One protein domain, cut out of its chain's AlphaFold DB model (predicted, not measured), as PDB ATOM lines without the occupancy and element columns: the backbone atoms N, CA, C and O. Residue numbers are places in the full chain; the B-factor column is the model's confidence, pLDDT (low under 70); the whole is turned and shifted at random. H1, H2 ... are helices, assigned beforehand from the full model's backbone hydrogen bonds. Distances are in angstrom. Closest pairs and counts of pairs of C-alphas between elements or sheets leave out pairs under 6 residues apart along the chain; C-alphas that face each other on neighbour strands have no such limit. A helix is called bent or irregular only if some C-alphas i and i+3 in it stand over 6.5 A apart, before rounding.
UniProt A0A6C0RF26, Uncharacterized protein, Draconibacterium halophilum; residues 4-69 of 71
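This is residues 4 to 69 of the 71 residues of an uncharacterized protein of Draconibacterium halophilum (UniProt A0A6C0RF26). The longest helix, H4, lies near the middle of this model, with H5 folded back beside it on one side as a helical hairpin, and H1 packed slantwise on its other side. H3 packs on H1 and also comes close to H4, while H2, the helix farthest from the mean of the C-alphas, lies out past the end of H1 and touches no helix. The printed part has 66 residues with five named helices, in the order H1, H2, H3, H4, H5, and no named strand; its class is all helix. The whole is compact, with a radius of gyration of the C-alphas of 11.9 A, and its C-alphas span 31 by 24 by 22 A.

Find C-alpha 39 at (197.663, 239.256, 187.495); from there H4, residues 39 to 52, runs 20.1 A to C-alpha 52 at (216.646, 245.836, 186.570). Look next at H5, residues 57 to 67, which covers 15.1 A from its first to its last C-alpha and ends at (198.310, 244.899, 182.892). Go back to C-alpha 4 at (213.184, 234.690, 188.549) for H1, residues 4 to 11, 10.5 A long. H2 is residues 14 to 19, 8.5 A long, and H3 is residues 24 to 31, 13.2 A long. H3 is irregular: its C-alphas 28 and 31 are 7.6 A apart.

Start at H4, which touches H5 in a hairpin at a shallow tilt of 27 degrees, opposite ways; their closest C-alphas, those of Asp 50 and Ser 60, are 6.5 A apart. H4 also touches H1, at a steep tilt of 48 degrees, opposite ways, with the C-alphas of Ile 7 and Ile 44 closest at 6.6 A. H1 and H5 are apart. Move on from H1 to H3: they touch at a steep tilt of 39 degrees, opposite ways, and the closest C-alphas are those of Ser 8 and Ile 27, at 6.1 A. H3 and H4 are close but not clearly touching, with the C-alphas of Ile 30 and Ile 41 7.2 A apart. H2 is close to H1 but not clearly touching it, with the C-alphas of Leu 11 and Lys 17 6.4 A apart; H2 and H3 are apart. Every O i to N i+4 pair is within hydrogen-bond range in H1, H2, H4 and H5; in H3, 3 of 4 are.

Look for the two C-alphas farthest apart at Thr 25 and Thr 58, 32.0 A from each other. The printed part has no cut. The links H1 to H2, H2 to H3 and H4 to H5 are tight, and the link H3 to H4, with 7 residues, is short; no link is long. The mean pLDDT of the printed part is 91.2, and no printed residue is under 70.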
ATOM      1  N   THR A   4     214.086 235.823 188.285       91.44
ATOM      2  CA  THR A   4     213.184 234.690 188.549       91.44
ATOM      3  C   THR A   4     213.264 234.202 189.998       91.44
ATOM      4  O   THR A   4     212.226 233.911 190.589       91.44
ATOM      5  N   GLU A   5     214.464 234.134 190.583       93.12
ATOM      6  CA  GLU A   5     214.646 233.775 191.999       93.12
ATOM      7  C   GLU A   5     213.989 234.814 192.913       93.12
ATOM      8  O   GLU A   5     213.220 234.439 193.791       93.12
ATOM      9  N   LEU A   6     214.201 236.106 192.641       93.88
ATOM     10  CA  LEU A   6     213.594 237.195 193.409       93.88
ATOM     11  C   LEU A   6     212.060 237.179 193.323       93.88
ATOM     12  O   LEU A   6     211.377 237.311 194.335       93.88
ATOM     13  N   ILE A   7     211.502 236.992 192.125       94.88
ATOM     14  CA  ILE A   7     210.048 236.884 191.939       94.88
ATOM     15  C   ILE A   7     209.508 235.677 192.715       94.88
ATOM     16  O   ILE A   7     208.486 235.792 193.387       94.88
ATOM     17  N   SER A   8     210.199 234.534 192.649       94.19
ATOM     18  CA  SER A   8     209.795 233.326 193.374       94.19
ATOM     19  C   SER A   8     209.834 233.543 194.884       94.19
ATOM     20  O   SER A   8     208.907 233.128 195.569       94.19
ATOM     21  N   GLU A   9     210.856 234.228 195.400       95.25
ATOM     22  CA  GLU A   9     210.979 234.580 196.817       95.25
ATOM     23  C   GLU A   9     209.816 235.471 197.279       95.25
ATOM     24  O   GLU A   9     209.135 235.129 198.244       95.25
ATOM     25  N   ILE A  10     209.512 236.545 196.538       94.75
ATOM     26  CA  ILE A  10     208.391 237.453 196.838       94.75
ATOM     27  C   ILE A  10     207.057 236.698 196.835       94.75
ATOM     28  O   ILE A  10     206.258 236.830 197.758       94.75
ATOM     29  N   LEU A  11     206.798 235.894 195.801       94.56
ATOM     30  CA  LEU A  11     205.539 235.156 195.673       94.56
ATOM     31  C   LEU A  11     205.445 233.963 196.633       94.56
ATOM     32  O   LEU A  11     204.358 233.409 196.776       94.56
ATOM     33  N   SER A  12     206.547 233.574 197.280       95.00
ATOM     34  CA  SER A  12     206.574 232.519 198.298       95.00
ATOM     35  C   SER A  12     206.212 233.020 199.699       95.00
ATOM     36  O   SER A  12     206.004 232.195 200.591       95.00
ATOM     37  N   ASP A  13     206.102 234.339 199.905       96.44
ATOM     38  CA  ASP A  13     205.665 234.911 201.179       96.44
ATOM     39  C   ASP A  13     204.267 234.377 201.563       96.44
ATOM     40  O   ASP A  13     203.329 234.482 200.762       96.44
ATOM     41  N   PRO A  14     204.081 233.814 202.775       95.50
ATOM     42  CA  PRO A  14     202.815 233.202 203.172       95.50
ATOM     43  C   PRO A  14     201.608 234.144 203.084       95.50
ATOM     44  O   PRO A  14     200.534 233.711 202.669       95.50
ATOM     45  N   GLN A  15     201.777 235.427 203.424       96.19
ATOM     46  CA  GLN A  15     200.691 236.407 203.377       96.19
ATOM     47  C   GLN A  15     200.324 236.753 201.934       96.19
ATOM     48  O   GLN A  15     199.145 236.912 201.612       96.19
ATOM     49  N   ILE A  16     201.319 236.849 201.047       93.88
ATOM     50  CA  ILE A  16     201.095 237.087 199.614       93.88
ATOM     51  C   ILE A  16     200.411 235.869 198.982       93.88
ATOM     52  O   ILE A  16     199.419 236.033 198.263       93.88
ATOM     53  N   LYS A  17     200.880 234.653 199.294       94.81
ATOM     54  CA  LYS A  17     200.271 233.409 198.807       94.81
ATOM     55  C   LYS A  17     198.814 233.293 199.211       94.81
ATOM     56  O   LYS A  17     197.978 233.025 198.353       94.81
ATOM     57  N   GLU A  18     198.508 233.519 200.484       95.06
ATOM     58  CA  GLU A  18     197.141 233.438 200.994       95.06
ATOM     59  C   GLU A  18     196.244 234.505 200.352       95.06
ATOM     60  O   GLU A  18     195.194 234.182 199.795       95.06
ATOM     61  N   LYS A  19     196.687 235.768 200.336       95.75
ATOM     62  CA  LYS A  19     195.893 236.898 199.833       95.75
ATOM     63  C   LYS A  19     195.517 236.772 198.358       95.75
ATOM     64  O   LYS A  19     194.406 237.139 197.980       95.75
ATOM     65  N   TYR A  20     196.438 236.292 197.525       94.62
ATOM     66  CA  TYR A  20     196.228 236.170 196.079       94.62
ATOM     67  C   TYR A  20     195.996 234.724 195.623       94.62
ATOM     68  O   TYR A  20     195.980 234.447 194.420       94.62
ATOM     69  N   ASN A  21     195.794 233.808 196.576       95.06
ATOM     70  CA  ASN A  21     195.565 232.385 196.345       95.06
ATOM     71  C   ASN A  21     196.637 231.750 195.435       95.06
ATOM     72  O   ASN A  21     196.296 231.031 194.502       95.06
ATOM     73  N   ILE A  22     197.920 232.066 195.623       94.38
ATOM     74  CA  ILE A  22     199.021 231.603 194.756       94.38
ATOM     75  C   ILE A  22     199.412 230.173 195.138       94.38
ATOM     76  O   ILE A  22     199.738 229.894 196.295       94.38
ATOM     77  N   SER A  23     199.415 229.268 194.159       93.56
ATOM     78  CA  SER A  23     199.862 227.887 194.335       93.56
ATOM     79  C   SER A  23     201.328 227.702 193.924       93.56
ATOM     80  O   SER A  23     201.907 228.517 193.212       93.56
ATOM     81  N   GLU A  24     201.927 226.575 194.312       90.19
ATOM     82  CA  GLU A  24     203.279 226.208 193.859       90.19
ATOM     83  C   GLU A  24     203.369 226.055 192.335       90.19
ATOM     84  O   GLU A  24     204.386 226.392 191.732       90.19
ATOM     85  N   THR A  25     202.296 225.596 191.684       89.62
ATOM     86  CA  THR A  25     202.264 225.489 190.220       89.62
ATOM     87  C   THR A  25     202.305 226.862 189.558       89.62
ATOM     88  O   THR A  25     202.911 226.995 188.498       89.62
ATOM     89  N   ASP A  26     201.713 227.887 190.180       91.12
ATOM     90  CA  ASP A  26     201.786 229.257 189.673       91.12
ATOM     91  C   ASP A  26     203.225 229.800 189.745       91.12
ATOM     92  O   ASP A  26     203.693 230.445 188.806       91.12
ATOM     93  N   ILE A  27     203.945 229.494 190.831       89.12
ATOM     94  CA  ILE A  27     205.354 229.877 191.031       89.12
ATOM     95  C   ILE A  27     206.250 229.149 190.017       89.12
ATOM     96  O   ILE A  27     207.070 229.761 189.337       89.12
ATOM     97  N   GLN A  28     206.052 227.847 189.818       86.38
ATOM     98  CA  GLN A  28     206.795 227.086 188.805       86.38
ATOM     99  C   GLN A  28     206.523 227.587 187.379       86.38
ATOM    100  O   GLN A  28     207.396 227.525 186.511       86.38
ATOM    101  N   ALA A  29     205.330 228.131 187.140       86.00
ATOM    102  CA  ALA A  29     204.921 228.679 185.858       86.00
ATOM    103  C   ALA A  29     205.305 230.157 185.651       86.00
ATOM    104  O   ALA A  29     204.859 230.730 184.658       86.00
ATOM    105  N   ILE A  30     206.145 230.786 186.494       87.19
ATOM    106  CA  ILE A  30     206.575 232.202 186.349       87.19
ATOM    107  C   ILE A  30     207.168 232.501 184.959       87.19
ATOM    108  O   ILE A  30     206.934 233.578 184.398       87.19
ATOM    109  N   ASN A  31     207.877 231.540 184.363       83.75
ATOM    110  CA  ASN A  31     208.458 231.660 183.018       83.75
ATOM    111  C   ASN A  31     207.533 231.140 181.896       83.75
ATOM    112  O   ASN A  31     207.925 231.130 180.732       83.75
ATOM    113  N   GLY A  32     206.326 230.693 182.245       79.19
ATOM    114  CA  GLY A  32     205.307 230.219 181.313       79.19
ATOM    115  C   GLY A  32     204.531 231.346 180.625       79.19
ATOM    116  O   GLY A  32     204.827 232.533 180.773       79.19
ATOM    117  N   ASP A  33     203.514 230.950 179.859       77.12
ATOM    118  CA  ASP A  33     202.656 231.862 179.100       77.12
ATOM    119  C   ASP A  33     201.864 232.791 180.034       77.12
ATOM    120  O   ASP A  33     201.077 232.349 180.876       77.12
ATOM    121  N   THR A  34     202.068 234.097 179.859       74.38
ATOM    122  CA  THR A  34     201.480 235.158 180.683       74.38
ATOM    123  C   THR A  34     199.955 235.183 180.634       74.38
ATOM    124  O   THR A  34     199.338 235.625 181.597       74.38
ATOM    125  N   ARG A  35     199.322 234.645 179.580       74.38
ATOM    126  CA  ARG A  35     197.852 234.583 179.453       74.38
ATOM    127  C   ARG A  35     197.189 233.714 180.517       74.38
ATOM    128  O   ARG A  35     196.012 233.901 180.805       74.38
ATOM    129  N   TYR A  36     197.936 232.771 181.083       75.94
ATOM    130  CA  TYR A  36     197.458 231.867 182.128       75.94
ATOM    131  C   TYR A  36     198.024 232.228 183.508       75.94
ATOM    132  O   TYR A  36     197.773 231.516 184.478       75.94
ATOM    133  N   GLN A  37     198.785 233.324 183.612       86.62
ATOM    134  CA  GLN A  37     199.360 233.786 184.871       86.62
ATOM    135  C   GLN A  37     198.397 234.700 185.617       86.62
ATOM    136  O   GLN A  37     197.781 235.596 185.037       86.62
ATOM    137  N   LYS A  38     198.346 234.531 186.940       90.44
ATOM    138  CA  LYS A  38     197.637 235.454 187.829       90.44
ATOM    139  C   LYS A  38     198.203 236.861 187.689       90.44
ATOM    140  O   LYS A  38     199.415 237.044 187.605       90.44
ATOM    141  N   GLU A  39     197.321 237.849 187.721       91.12
ATOM    142  CA  GLU A  39     197.663 239.256 187.495       91.12
ATOM    143  C   GLU A  39     198.771 239.748 188.444       91.12
ATOM    144  O   GLU A  39     199.723 240.387 188.007       91.12
ATOM    145  N   ILE A  40     198.734 239.337 189.719       92.31
ATOM    146  CA  ILE A  40     199.780 239.663 190.701       92.31
ATOM    147  C   ILE A  40     201.177 239.196 190.267       92.31
ATOM    148  O   ILE A  40     202.156 239.907 190.472       92.31
ATOM    149  N   ILE A  41     201.281 238.037 189.614       92.56
ATOM    150  CA  ILE A  41     202.556 237.498 189.127       92.56
ATOM    151  C   ILE A  41     203.081 238.378 187.994       92.56
ATOM    152  O   ILE A  41     204.272 238.684 187.950       92.56
ATOM    153  N   GLN A  42     202.192 238.832 187.110       92.00
ATOM    154  CA  GLN A  42     202.540 239.729 186.009       92.00
ATOM    155  C   GLN A  42     203.016 241.094 186.525       92.00
ATOM    156  O   GLN A  42     204.034 241.599 186.061       92.00
ATOM    157  N   ILE A  43     202.342 241.646 187.539       93.12
ATOM    158  CA  ILE A  43     202.732 242.905 188.193       93.12
ATOM    159  C   ILE A  43     204.134 242.797 188.801       93.12
ATOM    160  O   ILE A  43     204.978 243.655 188.549       93.12
ATOM    161  N   ILE A  44     204.406 241.744 189.581       94.12
ATOM    162  CA  ILE A  44     205.715 241.565 190.228       94.12
ATOM    163  C   ILE A  44     206.819 241.350 189.186       94.12
ATOM    164  O   ILE A  44     207.891 241.939 189.315       94.12
ATOM    165  N   LYS A  45     206.550 240.581 188.121       92.81
ATOM    166  CA  LYS A  45     207.478 240.423 186.988       92.81
ATOM    167  C   LYS A  45     207.837 241.765 186.356       92.81
ATOM    168  O   LYS A  45     209.018 242.021 186.133       92.81
ATOM    169  N   GLU A  46     206.840 242.607 186.094       93.50
ATOM    170  CA  GLU A  46     207.066 243.914 185.479       93.50
ATOM    171  C   GLU A  46     207.872 244.830 186.404       93.50
ATOM    172  O   GLU A  46     208.848 245.419 185.960       93.50
ATOM    173  N   ILE A  47     207.539 244.894 187.699       93.62
ATOM    174  CA  ILE A  47     208.269 245.721 188.678       93.62
ATOM    175  C   ILE A  47     209.738 245.296 188.777       93.62
ATOM    176  O   ILE A  47     210.628 246.146 188.747       93.62
ATOM    177  N   VAL A  48     210.000 243.990 188.887       93.06
ATOM    178  CA  VAL A  48     211.369 243.465 188.986       93.06
ATOM    179  C   VAL A  48     212.143 243.740 187.695       93.06
ATOM    180  O   VAL A  48     213.272 244.222 187.756       93.06
ATOM    181  N   SER A  49     211.529 243.501 186.531       92.69
ATOM    182  CA  SER A  49     212.160 243.755 185.233       92.69
ATOM    183  C   SER A  49     212.436 245.240 184.995       92.69
ATOM    184  O   SER A  49     213.504 245.596 184.501       92.69
ATOM    185  N   ASP A  50     211.508 246.118 185.359       93.56
ATOM    186  CA  ASP A  50     211.666 247.559 185.195       93.56
ATOM    187  C   ASP A  50     212.759 248.121 186.101       93.56
ATOM    188  O   ASP A  50     213.538 248.967 185.659       93.56
ATOM    189  N   ASN A  51     212.859 247.628 187.336       91.25
ATOM    190  CA  ASN A  51     213.931 248.012 188.247       91.25
ATOM    191  C   ASN A  51     215.312 247.597 187.709       91.25
ATOM    192  O   ASN A  51     216.239 248.405 187.718       91.25
ATOM    193  N   ASP A  52     215.423 246.371 187.189       91.50
ATOM    194  CA  ASP A  52     216.646 245.836 186.570       91.50
ATOM    195  C   ASP A  52     217.062 246.640 185.320       91.50
ATOM    196  O   ASP A  52     218.241 246.889 185.080       91.50
ATOM    197  N   ASN A  53     216.084 247.147 184.564       92.88
ATOM    198  CA  ASN A  53     216.307 247.971 183.372       92.88
ATOM    199  C   ASN A  53     216.354 249.488 183.651       92.88
ATOM    200  O   ASN A  53     216.317 250.284 182.708       92.88
ATOM    201  N   HIS A  54     216.406 249.909 184.921       93.50
ATOM    202  CA  HIS A  54     216.387 251.319 185.341       93.50
ATOM    203  C   HIS A  54     215.244 252.145 184.715       93.50
ATOM    204  O   HIS A  54     215.393 253.330 184.391       93.50
ATOM    205  N   ILE A  55     214.083 251.519 184.529       95.38
ATOM    206  CA  ILE A  55     212.885 252.178 184.017       95.38
ATOM    207  C   ILE A  55     212.333 253.118 185.089       95.38
ATOM    208  O   ILE A  55     212.311 252.821 186.282       95.38
ATOM    209  N   THR A  56     211.895 254.303 184.666       94.69
ATOM    210  CA  THR A  56     211.350 255.297 185.593       94.69
ATOM    211  C   THR A  56     209.987 254.865 186.120       94.69
ATOM    212  O   THR A  56     209.163 254.339 185.371       94.69
ATOM    213  N   ALA A  57     209.695 255.211 187.376       92.06
ATOM    214  CA  ALA A  57     208.424 254.881 188.023       92.06
ATOM    215  C   ALA A  57     207.188 255.300 187.198       92.06
ATOM    216  O   ALA A  57     206.203 254.571 187.149       92.06
ATOM    217  N   THR A  58     207.241 256.436 186.490       94.62
ATOM    218  CA  THR A  58     206.155 256.883 185.598       94.62
ATOM    219  C   THR A  58     205.920 255.927 184.426       94.62
ATOM    220  O   THR A  58     204.774 255.660 184.069       94.62
ATOM    221  N   LYS A  59     206.989 255.407 183.809       94.06
ATOM    222  CA  LYS A  59     206.876 254.444 182.705       94.06
ATOM    223  C   LYS A  59     206.372 253.099 183.218       94.06
ATOM    224  O   LYS A  59     205.454 252.555 182.612       94.06
ATOM    225  N   SER A  60     206.897 252.633 184.349       93.12
ATOM    226  CA  SER A  60     206.418 251.419 185.015       93.12
ATOM    227  C   SER A  60     204.938 251.510 185.347       93.12
ATOM    228  O   SER A  60     204.169 250.624 184.997       93.12
ATOM    229  N   TYR A  61     204.501 252.635 185.915       92.88
ATOM    230  CA  TYR A  61     203.092 252.869 186.215       92.88
ATOM    231  C   TYR A  61     202.205 252.761 184.968       92.88
ATOM    232  O   TYR A  61     201.189 252.072 184.999       92.88
ATOM    233  N   ASN A  62     202.604 253.364 183.844       93.44
ATOM    234  CA  ASN A  62     201.834 253.263 182.601       93.44
ATOM    235  C   ASN A  62     201.744 251.826 182.067       93.44
ATOM    236  O   ASN A  62     200.699 251.442 181.548       93.44
ATOM    237  N   LYS A  63     202.802 251.021 182.204       92.31
ATOM    238  CA  LYS A  63     202.751 249.600 181.841       92.31
ATOM    239  C   LYS A  63     201.847 248.803 182.781       92.31
ATOM    240  O   LYS A  63     201.028 248.020 182.310       92.31
ATOM    241  N   LEU A  64     201.941 249.047 184.090       93.31
ATOM    242  CA  LEU A  64     201.091 248.405 185.094       93.31
ATOM    243  C   LEU A  64     199.611 248.719 184.868       93.31
ATOM    244  O   LEU A  64     198.785 247.821 184.976       93.31
ATOM    245  N   LYS A  65     199.267 249.952 184.477       92.50
ATOM    246  CA  LYS A  65     197.896 250.306 184.082       92.50
ATOM    247  C   LYS A  65     197.358 249.415 182.958       92.50
ATOM    248  O   LYS A  65     196.215 248.979 183.035       92.50
ATOM    249  N   ASN A  66     198.190 249.085 181.968       89.50
ATOM    250  CA  ASN A  66     197.799 248.175 180.891       89.50
ATOM    251  C   ASN A  66     197.587 246.740 181.398       89.50
ATOM    252  O   ASN A  66     196.619 246.107 180.999       89.50
ATOM    253  N   ILE A  67     198.454 246.240 182.289       89.31
ATOM    254  CA  ILE A  67     198.310 244.899 182.892       89.31
ATOM    255  C   ILE A  67     197.013 244.807 183.706       89.31
ATOM    256  O   ILE A  67     196.276 243.834 183.587       89.31
ATOM    257  N   LEU A  68     196.718 245.847 184.489       88.50
ATOM    258  CA  LEU A  68     195.530 245.940 185.339       88.50
ATOM    259  C   LEU A  68     194.245 246.279 184.559       88.50
ATOM    260  O   LEU A  68     193.166 246.312 185.144       88.50
ATOM    261  N   ASN A  69     194.344 246.576 183.257       88.31
ATOM    262  CA  ASN A  69     193.252 247.107 182.432       88.31
ATOM    263  C   ASN A  69     192.580 248.363 183.032       88.31
ATOM    264  O   ASN A  69     191.355 248.494 183.025       88.31
TER     265      ASN A  69